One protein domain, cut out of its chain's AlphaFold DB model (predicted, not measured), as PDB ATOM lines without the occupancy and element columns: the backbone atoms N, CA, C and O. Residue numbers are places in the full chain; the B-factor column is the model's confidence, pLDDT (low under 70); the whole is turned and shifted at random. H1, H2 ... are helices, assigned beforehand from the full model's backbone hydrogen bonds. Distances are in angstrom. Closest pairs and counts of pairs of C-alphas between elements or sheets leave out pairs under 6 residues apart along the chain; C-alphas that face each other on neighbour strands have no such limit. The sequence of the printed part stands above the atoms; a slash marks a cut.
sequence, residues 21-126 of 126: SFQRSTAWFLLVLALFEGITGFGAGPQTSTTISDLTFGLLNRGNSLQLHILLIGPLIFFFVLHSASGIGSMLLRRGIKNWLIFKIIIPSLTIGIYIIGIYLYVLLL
ATOM      1  N   SER A  21     -18.864   5.668  58.232       91.81
ATOM      2  CA  SER A  21     -19.580   4.806  57.287       91.81
ATOM      3  C   SER A  21     -19.896   5.530  55.980       91.81
ATOM      4  O   SER A  21     -19.659   4.975  54.909       91.81
ATOM      5  N   PHE A  22     -20.371   6.777  56.055       93.38
ATOM      6  CA  PHE A  22     -20.637   7.594  54.872       93.38
ATOM      7  C   PHE A  22     -19.345   7.907  54.107       93.38
ATOM      8  O   PHE A  22     -19.282   7.747  52.886       93.38
ATOM      9  N   GLN A  23     -18.275   8.256  54.827       93.81
ATOM     10  CA  GLN A  23     -16.962   8.477  54.219       93.81
ATOM     11  C   GLN A  23     -16.444   7.221  53.495       93.81
ATOM     12  O   GLN A  23     -15.910   7.309  52.392       93.81
ATOM     13  N   ARG A  24     -16.630   6.032  54.085       95.12
ATOM     14  CA  ARG A  24     -16.248   4.763  53.448       95.12
ATOM     15  C   ARG A  24     -17.080   4.475  52.198       95.12
ATOM     16  O   ARG A  24     -16.532   4.006  51.210       95.12
ATOM     17  N   SER A  25     -18.381   4.754  52.231       95.19
ATOM     18  CA  SER A  25     -19.252   4.568  51.066       95.19
ATOM     19  C   SER A  25     -18.821   5.465  49.903       95.19
ATOM     20  O   SER A  25     -18.609   4.968  48.801       95.19
ATOM     21  N   THR A  26     -18.592   6.755  50.160       96.75
ATOM     22  CA  THR A  26     -18.103   7.693  49.132       96.75
ATOM     23  C   THR A  26     -16.721   7.313  48.592       96.75
ATOM     24  O   THR A  26     -16.490   7.460  47.397       96.75
ATOM     25  N   ALA A  27     -15.830   6.750  49.419       97.44
ATOM     26  CA  ALA A  27     -14.542   6.226  48.956       97.44
ATOM     27  C   ALA A  27     -14.691   5.062  47.963       97.44
ATOM     28  O   ALA A  27     -13.968   5.013  46.974       97.44
ATOM     29  N   TRP A  28     -15.637   4.145  48.194       98.06
ATOM     30  CA  TRP A  28     -15.903   3.052  47.254       98.06
ATOM     31  C   TRP A  28     -16.426   3.561  45.911       98.06
ATOM     32  O   TRP A  28     -15.952   3.109  44.872       98.06
ATOM     33  N   PHE A  29     -17.347   4.531  45.923       97.44
ATOM     34  CA  PHE A  29     -17.807   5.177  44.690       97.44
ATOM     35  C   PHE A  29     -16.651   5.843  43.938       97.44
ATOM     36  O   PHE A  29     -16.505   5.633  42.737       97.44
ATOM     37  N   LEU A  30     -15.798   6.585  44.648       98.00
ATOM     38  CA  LEU A  30     -14.620   7.217  44.057       98.00
ATOM     39  C   LEU A  30     -13.635   6.213  43.474       98.00
ATOM     40  O   LEU A  30     -13.122   6.453  42.391       98.00
ATOM     41  N   LEU A  31     -13.388   5.095  44.155       98.31
ATOM     42  CA  LEU A  31     -12.495   4.060  43.648       98.31
ATOM     43  C   LEU A  31     -13.000   3.509  42.312       98.31
ATOM     44  O   LEU A  31     -12.238   3.427  41.355       98.31
ATOM     45  N   VAL A  32     -14.286   3.163  42.239       98.00
ATOM     46  CA  VAL A  32     -14.891   2.647  41.006       98.00
ATOM     47  C   VAL A  32     -14.809   3.688  39.889       98.00
ATOM     48  O   VAL A  32     -14.356   3.370  38.792       98.00
ATOM     49  N   LEU A  33     -15.191   4.935  40.171       98.00
ATOM     50  CA  LEU A  33     -15.131   6.016  39.189       98.00
ATOM     51  C   LEU A  33     -13.699   6.298  38.716       98.00
ATOM     52  O   LEU A  33     -13.495   6.475  37.522       98.00
ATOM     53  N   ALA A  34     -12.715   6.287  39.616       97.06
ATOM     54  CA  ALA A  34     -11.308   6.507  39.282       97.06
ATOM     55  C   ALA A  34     -10.732   5.374  38.420       97.06
ATOM     56  O   ALA A  34      -9.949   5.626  37.511       97.06
ATOM     57  N   LEU A  35     -11.142   4.124  38.653       97.81
ATOM     58  CA  LEU A  35     -10.755   3.011  37.783       97.81
ATOM     59  C   LEU A  35     -11.312   3.194  36.366       97.81
ATOM     60  O   LEU A  35     -10.579   3.022  35.392       97.81
ATOM     61  N   PHE A  36     -12.586   3.576  36.240       97.38
ATOM     62  CA  PHE A  36     -13.180   3.861  34.933       97.38
ATOM     63  C   PHE A  36     -12.535   5.070  34.249       97.38
ATOM     64  O   PHE A  36     -12.277   5.026  33.047       97.38
ATOM     65  N   GLU A  37     -12.250   6.130  34.998       96.31
ATOM     66  CA  GLU A  37     -11.588   7.329  34.483       96.31
ATOM     67  C   GLU A  37     -10.171   7.014  33.997       96.31
ATOM     68  O   GLU A  37      -9.830   7.399  32.880       96.31
ATOM     69  N   GLY A  38      -9.418   6.188  34.726       95.88
ATOM     70  CA  GLY A  38      -8.118   5.691  34.287       95.88
ATOM     71  C   GLY A  38      -8.205   4.863  33.001       95.88
ATOM     72  O   GLY A  38      -7.490   5.146  32.040       95.88
ATOM     73  N   ILE A  39      -9.105   3.874  32.933       96.31
ATOM     74  CA  ILE A  39      -9.281   3.027  31.735       96.31
ATOM     75  C   ILE A  39      -9.658   3.875  30.513       96.31
ATOM     76  O   ILE A  39      -9.082   3.717  29.435       96.31
ATOM     77  N   THR A  40     -10.613   4.788  30.672       97.00
ATOM     78  CA  THR A  40     -11.066   5.671  29.586       97.00
ATOM     79  C   THR A  40     -10.008   6.713  29.217       97.00
ATOM     80  O   THR A  40      -9.846   7.007  28.034       97.00
ATOM     81  N   GLY A  41      -9.213   7.192  30.174       95.88
ATOM     82  CA  GLY A  41      -8.073   8.078  29.933       95.88
ATOM     83  C   GLY A  41      -6.981   7.398  29.106       95.88
ATOM     84  O   GLY A  41      -6.544   7.937  28.087       95.88
ATOM     85  N   PHE A  42      -6.606   6.163  29.458       96.62
ATOM     86  CA  PHE A  42      -5.704   5.356  28.629       96.62
ATOM     87  C   PHE A  42      -6.305   5.061  27.249       96.62
ATOM     88  O   PHE A  42      -5.592   5.124  26.248       96.62
ATOM     89  N   GLY A  43      -7.609   4.803  27.159       96.19
ATOM     90  CA  GLY A  43      -8.289   4.604  25.878       96.19
ATOM     91  C   GLY A  43      -8.307   5.853  24.986       96.19
ATOM     92  O   GLY A  43      -8.244   5.736  23.767       96.19
ATOM     93  N   ALA A  44      -8.333   7.054  25.568       96.00
ATOM     94  CA  ALA A  44      -8.286   8.323  24.834       96.00
ATOM     95  C   ALA A  44      -6.857   8.737  24.413       96.00
ATOM     96  O   ALA A  44      -6.678   9.592  23.535       96.00
ATOM     97  N   GLY A  45      -5.834   8.131  25.026       94.31
ATOM     98  CA  GLY A  45      -4.429   8.471  24.828       94.31
ATOM     99  C   GLY A  45      -3.898   8.126  23.425       94.31
ATOM    100  O   GLY A  45      -4.175   7.047  22.896       94.31
ATOM    101  N   PRO A  46      -3.077   8.995  22.805       92.19
ATOM    102  CA  PRO A  46      -2.585   8.780  21.441       92.19
ATOM    103  C   PRO A  46      -1.669   7.554  21.307       92.19
ATOM    104  O   PRO A  46      -1.609   6.969  20.234       92.19
ATOM    105  N   GLN A  47      -0.976   7.159  22.378       94.19
ATOM    106  CA  GLN A  47      -0.044   6.023  22.386       94.19
ATOM    107  C   GLN A  47      -0.674   4.726  22.916       94.19
ATOM    108  O   GLN A  47      -0.193   3.641  22.615       94.19
ATOM    109  N   THR A  48      -1.738   4.832  23.712       94.88
ATOM    110  CA  THR A  48      -2.341   3.717  24.463       94.88
ATOM    111  C   THR A  48      -3.694   3.271  23.906       94.88
ATOM    112  O   THR A  48      -4.129   2.154  24.181       94.88
ATOM    113  N   SER A  49      -4.346   4.110  23.092       94.12
ATOM    114  CA  SER A  49      -5.683   3.847  22.540       94.12
ATOM    115  C   SER A  49      -5.782   2.551  21.737       94.12
ATOM    116  O   SER A  49      -6.767   1.839  21.896       94.12
ATOM    117  N   THR A  50      -4.776   2.197  20.928       95.00
ATOM    118  CA  THR A  50      -4.783   0.946  20.146       95.00
ATOM    119  C   THR A  50      -4.857  -0.274  21.057       95.00
ATOM    120  O   THR A  50      -5.740  -1.106  20.897       95.00
ATOM    121  N   THR A  51      -4.007  -0.338  22.086       95.31
ATOM    122  CA  THR A  51      -3.993  -1.455  23.039       95.31
ATOM    123  C   THR A  51      -5.319  -1.587  23.783       95.31
ATOM    124  O   THR A  51      -5.835  -2.690  23.931       95.31
ATOM    125  N   ILE A  52      -5.897  -0.473  24.242       95.94
ATOM    126  CA  ILE A  52      -7.188  -0.492  24.943       95.94
ATOM    127  C   ILE A  52      -8.328  -0.886  23.997       95.94
ATOM    128  O   ILE A  52      -9.191  -1.682  24.369       95.94
ATOM    129  N   SER A  53      -8.317  -0.376  22.767       96.00
ATOM    130  CA  SER A  53      -9.280  -0.755  21.737       96.00
ATOM    131  C   SER A  53      -9.219  -2.258  21.475       96.00
ATOM    132  O   SER A  53     -10.253  -2.916  21.527       96.00
ATOM    133  N   ASP A  54      -8.030  -2.831  21.300       96.62
ATOM    134  CA  ASP A  54      -7.862  -4.266  21.048       96.62
ATOM    135  C   ASP A  54      -8.337  -5.119  22.236       96.62
ATOM    136  O   ASP A  54      -9.103  -6.067  22.055       96.62
ATOM    137  N   LEU A  55      -7.969  -4.741  23.468       95.62
ATOM    138  CA  LEU A  55      -8.395  -5.431  24.696       95.62
ATOM    139  C   LEU A  55      -9.909  -5.377  24.931       95.62
ATOM    140  O   LEU A  55     -10.468  -6.252  25.591       95.62
ATOM    141  N   THR A  56     -10.570  -4.344  24.414       94.38
ATOM    142  CA  THR A  56     -12.023  -4.163  24.525       94.38
ATOM    143  C   THR A  56     -12.771  -4.536  23.249       94.38
ATOM    144  O   THR A  56     -13.947  -4.197  23.115       94.38
ATOM    145  N   PHE A  57     -12.116  -5.233  22.316       95.31
ATOM    146  CA  PHE A  57     -12.701  -5.665  21.042       95.31
ATOM    147  C   PHE A  57     -13.314  -4.507  20.230       95.31
ATOM    148  O   PHE A  57     -14.357  -4.648  19.595       95.31
ATOM    149  N   GLY A  58     -12.680  -3.336  20.277       92.06
ATOM    150  CA  GLY A  58     -13.077  -2.126  19.558       92.06
ATOM    151  C   GLY A  58     -14.113  -1.250  20.269       92.06
ATOM    152  O   GLY A  58     -14.438  -0.176  19.755       92.06
ATOM    153  N   LEU A  59     -14.618  -1.653  21.444       93.31
ATOM    154  CA  LEU A  59     -15.608  -0.870  22.195       93.31
ATOM    155  C   LEU A  59     -15.033   0.469  22.676       93.31
ATOM    156  O   LEU A  59     -15.650   1.521  22.477       93.31
ATOM    157  N   LEU A  60     -13.839   0.439  23.274       95.94
ATOM    158  CA  LEU A  60     -13.113   1.620  23.742       95.94
ATOM    159  C   LEU A  60     -12.050   2.046  22.725       95.94
ATOM    160  O   LEU A  60     -10.850   1.996  22.985       95.94
ATOM    161  N   ASN A  61     -12.508   2.478  21.550       95.25
ATOM    162  CA  ASN A  61     -11.666   3.245  20.636       95.25
ATOM    163  C   ASN A  61     -11.452   4.676  21.159       95.25
ATOM    164  O   ASN A  61     -12.199   5.164  22.007       95.25
ATOM    165  N   ARG A  62     -10.475   5.386  20.585       95.31
ATOM    166  CA  ARG A  62     -10.074   6.727  21.036       95.31
ATOM    167  C   ARG A  62     -11.236   7.717  21.196       95.31
ATOM    168  O   ARG A  62     -11.246   8.479  22.159       95.31
ATOM    169  N   GLY A  63     -12.199   7.715  20.271       95.44
ATOM    170  CA  GLY A  63     -13.348   8.624  20.305       95.44
ATOM    171  C   GLY A  63     -14.311   8.298  21.447       95.44
ATOM    172  O   GLY A  63     -14.618   9.166  22.263       95.44
ATOM    173  N   ASN A  64     -14.725   7.032  21.546       95.88
ATOM    174  CA  ASN A  64     -15.617   6.562  22.610       95.88
ATOM    175  C   ASN A  64     -14.980   6.737  23.993       95.88
ATOM    176  O   ASN A  64     -15.629   7.205  24.929       95.88
ATOM    177  N   SER A  65     -13.697   6.400  24.120       97.12
ATOM    178  CA  SER A  65     -12.942   6.567  25.357       97.12
ATOM    179  C   SER A  65     -12.874   8.021  25.797       97.12
ATOM    180  O   SER A  65     -13.094   8.288  26.971       97.12
ATOM    181  N   LEU A  66     -12.637   8.960  24.875       95.81
ATOM    182  CA  LEU A  66     -12.608  10.385  25.204       95.81
ATOM    183  C   LEU A  66     -13.972  10.881  25.702       95.81
ATOM    184  O   LEU A  66     -14.036  11.554  26.726       95.81
ATOM    185  N   GLN A  67     -15.059  10.520  25.017       94.69
ATOM    186  CA  GLN A  67     -16.410  10.917  25.428       94.69
ATOM    187  C   GLN A  67     -16.767  10.371  26.815       94.69
ATOM    188  O   GLN A  67     -17.268  11.109  27.662       94.69
ATOM    189  N   LEU A  68     -16.474   9.091  27.067       95.75
ATOM    190  CA  LEU A  68     -16.711   8.469  28.368       95.75
ATOM    191  C   LEU A  68     -15.821   9.072  29.459       95.75
ATOM    192  O   LEU A  68     -16.308   9.322  30.559       95.75
ATOM    193  N   HIS A  69     -14.550   9.344  29.157       96.00
ATOM    194  CA  HIS A  69     -13.616   9.969  30.090       96.00
ATOM    195  C   HIS A  69     -14.129  11.336  30.548       96.00
ATOM    196  O   HIS A  69     -14.233  11.585  31.745       96.00
ATOM    197  N   ILE A  70     -14.547  12.183  29.601       94.62
ATOM    198  CA  ILE A  70     -15.132  13.495  29.892       94.62
ATOM    199  C   ILE A  70     -16.414  13.336  30.725       94.62
ATOM    200  O   ILE A  70     -16.554  13.985  31.759       94.62
ATOM    201  N   LEU A  71     -17.315  12.422  30.347       94.75
ATOM    202  CA  LEU A  71     -18.567  12.187  31.074       94.75
ATOM    203  C   LEU A  71     -18.343  11.784  32.545       94.75
ATOM    204  O   LEU A  71     -19.134  12.159  33.414       94.75
ATOM    205  N   LEU A  72     -17.270  11.041  32.837       96.31
ATOM    206  CA  LEU A  72     -16.927  10.590  34.191       96.31
ATOM    207  C   LEU A  72     -16.455  11.724  35.113       96.31
ATOM    208  O   LEU A  72     -16.588  11.596  36.335       96.31
ATOM    209  N   ILE A  73     -15.966  12.842  34.562       94.81
ATOM    210  CA  ILE A  73     -15.456  13.979  35.344       94.81
ATOM    211  C   ILE A  73     -16.548  14.560  36.251       94.81
ATOM    212  O   ILE A  73     -16.296  14.819  37.428       94.81
ATOM    213  N   GLY A  74     -17.779  14.723  35.755       94.31
ATOM    214  CA  GLY A  74     -18.889  15.285  36.537       94.31
ATOM    215  C   GLY A  74     -19.190  14.496  37.825       94.31
ATOM    216  O   GLY A  74     -19.103  15.056  38.923       94.31
ATOM    217  N   PRO A  75     -19.502  13.187  37.728       96.38
ATOM    218  CA  PRO A  75     -19.661  12.318  38.893       96.38
ATOM    219  C   PRO A  75     -18.433  12.297  39.812       96.38
ATOM    220  O   PRO A  75     -18.594  12.328  41.033       96.38
ATOM    221  N   LEU A  76     -17.214  12.284  39.256       97.44
ATOM    222  CA  LEU A  76     -15.979  12.332  40.045       97.44
ATOM    223  C   LEU A  76     -15.893  13.595  40.896       97.44
ATOM    224  O   LEU A  76     -15.659  13.490  42.099       97.44
ATOM    225  N   ILE A  77     -16.141  14.769  40.312       97.06
ATOM    226  CA  ILE A  77     -16.149  16.045  41.037       97.06
ATOM    227  C   ILE A  77     -17.152  15.988  42.191       97.06
ATOM    228  O   ILE A  77     -16.804  16.322  43.326       97.06
ATOM    229  N   PHE A  78     -18.380  15.529  41.928       96.50
ATOM    230  CA  PHE A  78     -19.418  15.426  42.953       96.50
ATOM    231  C   PHE A  78     -18.977  14.549  44.131       96.50
ATOM    232  O   PHE A  78     -18.979  14.995  45.284       96.50
ATOM    233  N   PHE A  79     -18.572  13.306  43.853       97.62
ATOM    234  CA  PHE A  79     -18.197  12.366  44.906       97.62
ATOM    235  C   PHE A  79     -16.902  12.766  45.610       97.62
ATOM    236  O   PHE A  79     -16.786  12.534  46.813       97.62
ATOM    237  N   PHE A  80     -15.963  13.404  44.911       97.56
ATOM    238  CA  PHE A  80     -14.708  13.869  45.495       97.56
ATOM    239  C   PHE A  80     -14.971  14.965  46.520       97.56
ATOM    240  O   PHE A  80     -14.577  14.841  47.679       97.56
ATOM    241  N   VAL A  81     -15.736  15.986  46.133       97.62
ATOM    242  CA  VAL A  81     -16.106  17.099  47.014       97.62
ATOM    243  C   VAL A  81     -16.903  16.607  48.227       97.62
ATOM    244  O   VAL A  81     -16.627  17.010  49.362       97.62
ATOM    245  N   LEU A  82     -17.847  15.686  48.014       96.25
ATOM    246  CA  LEU A  82     -18.638  15.086  49.087       96.25
ATOM    247  C   LEU A  82     -17.778  14.242  50.046       96.25
ATOM    248  O   LEU A  82     -17.929  14.347  51.268       96.25
ATOM    249  N   HIS A  83     -16.854  13.441  49.513       97.50
ATOM    250  CA  HIS A  83     -15.912  12.647  50.300       97.50
ATOM    251  C   HIS A  83     -14.985  13.535  51.137       97.50
ATOM    252  O   HIS A  83     -14.813  13.295  52.336       97.50
ATOM    253  N   SER A  84     -14.434  14.598  50.544       97.06
ATOM    254  CA  SER A  84     -13.593  15.567  51.248       97.06
ATOM    255  C   SER A  84     -14.359  16.272  52.367       97.06
ATOM    256  O   SER A  84     -13.854  16.362  53.487       97.06
ATOM    257  N   ALA A  85     -15.596  16.713  52.113       96.12
ATOM    258  CA  ALA A  85     -16.443  17.343  53.127       96.12
ATOM    259  C   ALA A  85     -16.733  16.398  54.304       96.12
ATOM    260  O   ALA A  85     -16.607  16.787  55.471       96.12
ATOM    261  N   SER A  86     -17.062  15.137  53.999       95.06
ATOM    262  CA  SER A  86     -17.250  14.079  54.993       95.06
ATOM    263  C   SER A  86     -15.988  13.868  55.836       95.06
ATOM    264  O   SER A  86     -16.057  13.897  57.069       95.06
ATOM    265  N   GLY A  87     -14.828  13.730  55.187       95.25
ATOM    266  CA  GLY A  87     -13.545  13.498  55.848       95.25
ATOM    267  C   GLY A  87     -13.108  14.658  56.741       95.25
ATOM    268  O   GLY A  87     -12.734  14.434  57.895       95.25
ATOM    269  N   ILE A  88     -13.229  15.897  56.255       95.38
ATOM    270  CA  ILE A  88     -12.944  17.109  57.037       95.38
ATOM    271  C   ILE A  88     -13.859  17.166  58.259       95.38
ATOM    272  O   ILE A  88     -13.379  17.325  59.383       95.38
ATOM    273  N   GLY A  89     -15.170  16.988  58.074       93.50
ATOM    274  CA  GLY A  89     -16.109  17.010  59.188       93.50
ATOM    275  C   GLY A  89     -15.825  15.911  60.217       93.50
ATOM    276  O   GLY A  89     -15.764  16.193  61.415       93.50
ATOM    277  N   SER A  90     -15.558  14.680  59.771       92.31
ATOM    278  CA  SER A  90     -15.192  13.574  60.665       92.31
ATOM    279  C   SER A  90     -13.910  13.875  61.449       92.31
ATOM    280  O   SER A  90     -13.849  13.656  62.661       92.31
ATOM    281  N   MET A  91     -12.895  14.436  60.787       94.62
ATOM    282  CA  MET A  91     -11.636  14.829  61.421       94.62
ATOM    283  C   MET A  91     -11.843  15.908  62.494       94.62
ATOM    284  O   MET A  91     -11.294  15.788  63.592       94.62
ATOM    285  N   LEU A  92     -12.645  16.936  62.212       93.81
ATOM    286  CA  LEU A  92     -12.951  17.998  63.175       93.81
ATOM    287  C   LEU A  92     -13.689  17.449  64.403       93.81
ATOM    288  O   LEU A  92     -13.329  17.786  65.533       93.81
ATOM    289  N   LEU A  93     -14.655  16.547  64.201       91.75
ATOM    290  CA  LEU A  93     -15.369  15.888  65.300       91.75
ATOM    291  C   LEU A  93     -14.434  15.050  66.175       91.75
ATOM    292  O   LEU A  93     -14.525  15.121  67.402       91.75
ATOM    293  N   ARG A  94     -13.499  14.304  65.569       89.62
ATOM    294  CA  ARG A  94     -12.475  13.532  66.300       89.62
ATOM    295  C   ARG A  94     -11.545  14.422  67.124       89.62
ATOM    296  O   ARG A  94     -11.072  13.993  68.168       89.62
ATOM    297  N   ARG A  95     -11.320  15.664  66.688       93.56
ATOM    298  CA  ARG A  95     -10.570  16.690  67.436       93.56
ATOM    299  C   ARG A  95     -11.414  17.423  68.487       93.56
ATOM    300  O   ARG A  95     -10.939  18.380  69.086       93.56
ATOM    301  N   GLY A  96     -12.661  17.007  68.714       91.00
ATOM    302  CA  GLY A  96     -13.546  17.589  69.724       91.00
ATOM    303  C   GLY A  96     -14.271  18.866  69.292       91.00
ATOM    304  O   GLY A  96     -15.005  19.444  70.094       91.00
ATOM    305  N   ILE A  97     -14.136  19.298  68.035       91.38
ATOM    306  CA  ILE A  97     -14.815  20.495  67.524       91.38
ATOM    307  C   ILE A  97     -16.286  20.158  67.274       91.38
ATOM    308  O   ILE A  97     -16.605  19.303  66.452       91.38
ATOM    309  N   LYS A  98     -17.197  20.844  67.975       87.44
ATOM    310  CA  LYS A  98     -18.656  20.604  67.911       87.44
ATOM    311  C   LYS A  98     -19.470  21.863  67.585       87.44
ATOM    312  O   LYS A  98     -20.664  21.923  67.861       87.44
ATOM    313  N   ASN A  99     -18.833  22.885  67.009       89.00
ATOM    314  CA  ASN A  99     -19.505  24.142  66.689       89.00
ATOM    315  C   ASN A  99     -20.534  23.938  65.564       89.00
ATOM    316  O   ASN A  99     -20.171  23.614  64.435       89.00
ATOM    317  N   TRP A 100     -21.812  24.172  65.867       87.00
ATOM    318  CA  TRP A 100     -22.916  23.977  64.926       87.00
ATOM    319  C   TRP A 100     -22.742  24.761  63.617       87.00
ATOM    320  O   TRP A 100     -23.109  24.261  62.554       87.00
ATOM    321  N   LEU A 101     -22.160  25.960  63.692       91.44
ATOM    322  CA  LEU A 101     -21.993  26.861  62.557       91.44
ATOM    323  C   LEU A 101     -21.017  26.271  61.533       91.44
ATOM    324  O   LEU A 101     -21.254  26.352  60.330       91.44
ATOM    325  N   ILE A 102     -19.975  25.582  62.005       91.94
ATOM    326  CA  ILE A 102     -19.003  24.909  61.137       91.94
ATOM    327  C   ILE A 102     -19.695  23.828  60.303       91.94
ATOM    328  O   ILE A 102     -19.559  23.797  59.085       91.94
ATOM    329  N   PHE A 103     -20.472  22.962  60.949       91.31
ATOM    330  CA  PHE A 103     -21.028  21.779  60.294       91.31
ATOM    331  C   PHE A 103     -22.341  22.024  59.542       91.31
ATOM    332  O   PHE A 103     -22.670  21.237  58.655       91.31
ATOM    333  N   LYS A 104     -23.107  23.067  59.892       89.56
ATOM    334  CA  LYS A 104     -24.347  23.426  59.181       89.56
ATOM    335  C   LYS A 104     -24.165  24.493  58.111       89.56
ATOM    336  O   LYS A 104     -24.979  24.537  57.197       89.56
ATOM    337  N   ILE A 105     -23.167  25.365  58.246       92.12
ATOM    338  CA  ILE A 105     -23.014  26.527  57.364       92.12
ATOM    339  C   ILE A 105     -21.675  26.468  56.646       92.12
ATOM    340  O   ILE A 105     -21.664  26.383  55.422       92.12
ATOM    341  N   ILE A 106     -20.556  26.470  57.377       95.62
ATOM    342  CA  ILE A 106     -19.230  26.642  56.760       95.62
ATOM    343  C   ILE A 106     -18.888  25.478  55.829       95.62
ATOM    344  O   ILE A 106     -18.636  25.713  54.650       95.62
ATOM    345  N   ILE A 107     -18.898  24.237  56.331       94.62
ATOM    346  CA  ILE A 107     -18.553  23.066  55.516       94.62
ATOM    347  C   ILE A 107     -19.497  22.962  54.311       94.62
ATOM    348  O   ILE A 107     -18.981  22.977  53.199       94.62
ATOM    349  N   PRO A 108     -20.839  22.970  54.468       93.81
ATOM    350  CA  PRO A 108     -21.738  22.918  53.314       93.81
ATOM    351  C   PRO A 108     -21.527  24.048  52.299       93.81
ATOM    352  O   PRO A 108     -21.550  23.787  51.100       93.81
ATOM    353  N   SER A 109     -21.277  25.283  52.747       96.25
ATOM    354  CA  SER A 109     -21.050  26.418  51.836       96.25
ATOM    355  C   SER A 109     -19.765  26.246  51.028       96.25
ATOM    356  O   SER A 109     -19.768  26.471  49.821       96.25
ATOM    357  N   LEU A 110     -18.682  25.792  51.670       96.88
ATOM    358  CA  LEU A 110     -17.429  25.478  50.979       96.88
ATOM    359  C   LEU A 110     -17.606  24.306  50.010       96.88
ATOM    360  O   LEU A 110     -17.126  24.371  48.883       96.88
ATOM    361  N   THR A 111     -18.329  23.260  50.416       96.19
ATOM    362  CA  THR A 111     -18.658  22.109  49.563       96.19
ATOM    363  C   THR A 111     -19.411  22.550  48.309       96.19
ATOM    364  O   THR A 111     -19.006  22.197  47.206       96.19
ATOM    365  N   ILE A 112     -20.459  23.366  48.455       96.94
ATOM    366  CA  ILE A 112     -21.226  23.896  47.319       96.94
ATOM    367  C   ILE A 112     -20.344  24.788  46.440       96.94
ATOM    368  O   ILE A 112     -20.346  24.626  45.223       96.94
ATOM    369  N   GLY A 113     -19.560  25.691  47.036       97.88
ATOM    370  CA  GLY A 113     -18.669  26.583  46.294       97.88
ATOM    371  C   GLY A 113     -17.639  25.825  45.454       97.88
ATOM    372  O   GLY A 113     -17.508  26.088  44.261       97.88
ATOM    373  N   ILE A 114     -16.958  24.837  46.042       97.06
ATOM    374  CA  ILE A 114     -15.980  24.003  45.329       97.06
ATOM    375  C   ILE A 114     -16.666  23.174  44.239       97.06
ATOM    376  O   ILE A 114     -16.126  23.064  43.142       97.06
ATOM    377  N   TYR A 115     -17.855  22.626  44.506       97.38
ATOM    378  CA  TYR A 115     -18.616  21.894  43.494       97.38
ATOM    379  C   TYR A 115     -18.974  22.782  42.294       97.38
ATOM    380  O   TYR A 115     -18.741  22.382  41.158       97.38
ATOM    381  N   ILE A 116     -19.465  24.003  42.531       98.00
ATOM    382  CA  ILE A 116     -19.782  24.968  41.465       98.00
ATOM    383  C   ILE A 116     -18.532  25.297  40.646       98.00
ATOM    384  O   ILE A 116     -18.593  25.267  39.420       98.00
ATOM    385  N   ILE A 117     -17.400  25.571  41.303       97.31
ATOM    386  CA  ILE A 117     -16.130  25.841  40.613       97.31
ATOM    387  C   ILE A 117     -15.713  24.632  39.771       97.31
ATOM    388  O   ILE A 117     -15.370  24.794  38.603       97.31
ATOM    389  N   GLY A 118     -15.776  23.422  40.330       96.31
ATOM    390  CA  GLY A 118     -15.431  22.195  39.617       96.31
ATOM    391  C   GLY A 118     -16.303  21.980  38.381       96.31
ATOM    392  O   GLY A 118     -15.779  21.726  37.301       96.31
ATOM    393  N   ILE A 119     -17.622  22.140  38.511       96.50
ATOM    394  CA  ILE A 119     -18.551  22.015  37.381       96.50
ATOM    395  C   ILE A 119     -18.325  23.115  36.345       96.50
ATOM    396  O   ILE A 119     -18.349  22.826  35.155       96.50
ATOM    397  N   TYR A 120     -18.066  24.352  36.766       96.56
ATOM    398  CA  TYR A 120     -17.731  25.435  35.844       96.56
ATOM    399  C   TYR A 120     -16.485  25.099  35.015       96.56
ATOM    400  O   TYR A 120     -16.518  25.205  33.792       96.56
ATOM    401  N   LEU A 121     -15.417  24.621  35.660       95.19
ATOM    402  CA  LEU A 121     -14.203  24.180  34.967       95.19
ATOM    403  C   LEU A 121     -14.470  22.990  34.039       95.19
ATOM    404  O   LEU A 121     -13.943  22.959  32.934       95.19
ATOM    405  N   TYR A 122     -15.300  22.037  34.464       93.88
ATOM    406  CA  TYR A 122     -15.703  20.905  33.633       93.88
ATOM    407  C   TYR A 122     -16.455  21.355  32.374       93.88
ATOM    408  O   TYR A 122     -16.148  20.891  31.284       93.88
ATOM    409  N   VAL A 123     -17.390  22.296  32.504       93.19
ATOM    410  CA  VAL A 123     -18.147  22.832  31.364       93.19
ATOM    411  C   VAL A 123     -17.244  23.576  30.380       93.19
ATOM    412  O   VAL A 123     -17.497  23.512  29.188       93.19
ATOM    413  N   LEU A 124     -16.172  24.230  30.838       91.62
ATOM    414  CA  LEU A 124     -15.189  24.853  29.939       91.62
ATOM    415  C   LEU A 124     -14.388  23.844  29.096       91.62
ATOM    416  O   LEU A 124     -13.729  24.254  28.143       91.62
ATOM    417  N   LEU A 125     -14.394  22.558  29.463       80.38
ATOM    418  CA  LEU A 125     -13.725  21.482  28.723       80.38
ATOM    419  C   LEU A 125     -14.642  20.795  27.696       80.38
ATOM    420  O   LEU A 125     -14.147  19.965  26.930       80.38
ATOM    421  N   LEU A 126     -15.947  21.096  27.712       80.88
ATOM    422  CA  LEU A 126     -16.949  20.590  26.768       80.88
ATOM    423  C   LEU A 126     -17.044  21.489  25.532       80.88
ATOM    424  O   LEU A 126     -17.147  20.917  24.425       80.88
TER     425      LEU A 126
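This is residues 21 to 126 of the 126 residues of an uncharacterized protein of Sulfuracidifex metallicus DSM 6482 = JCM 9184 (UniProt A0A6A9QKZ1). Three long helices, H1, H3 and H4, lie side by side in a loose row with H3 in the middle, and short H2 sits across one end of H1 and H3. The 106 printed residues hold four named helices, H1 to H4 in chain order, all helix. The whole is loose, radius of gyration of the C-alphas 17.6 A, spanning 55 by 29 by 17 A.

Find C-alpha 21 at (-19.580, 4.806, 57.287); H1 runs to residue 44, 34.5 A. H2 is residues 49 to 55. H3, residues 62 to 94, spans 45.8 A, with a kink of 31 degrees near residue 75. H4, residues 100 to 123, 33.9 A, ends at (-18.147, 22.832, 31.364).

H3, the hub, touches H1 at a shallow tilt of 24 degrees, opposite ways; C-alphas 44 and 62 are closest, 4.5 A. H3 and H4 form a hairpin, 13 degrees; C-alphas 81 and 111 are closest, 6.2 A. H1 touches H2 with residues 39 to 43 alone, closest C-alphas 43 and 49, 4.3 A. H1 and H4 are apart. O i to N i+4 pairs are within hydrogen-bond range throughout H1 and H2, in 26 of 29 in H3 and 18 of 20 in H4.

C-alphas 54 and 99 are farthest apart, 55.0 A. The printed part has no cut, no link is long, and no printed residue is under 70 in pLDDT.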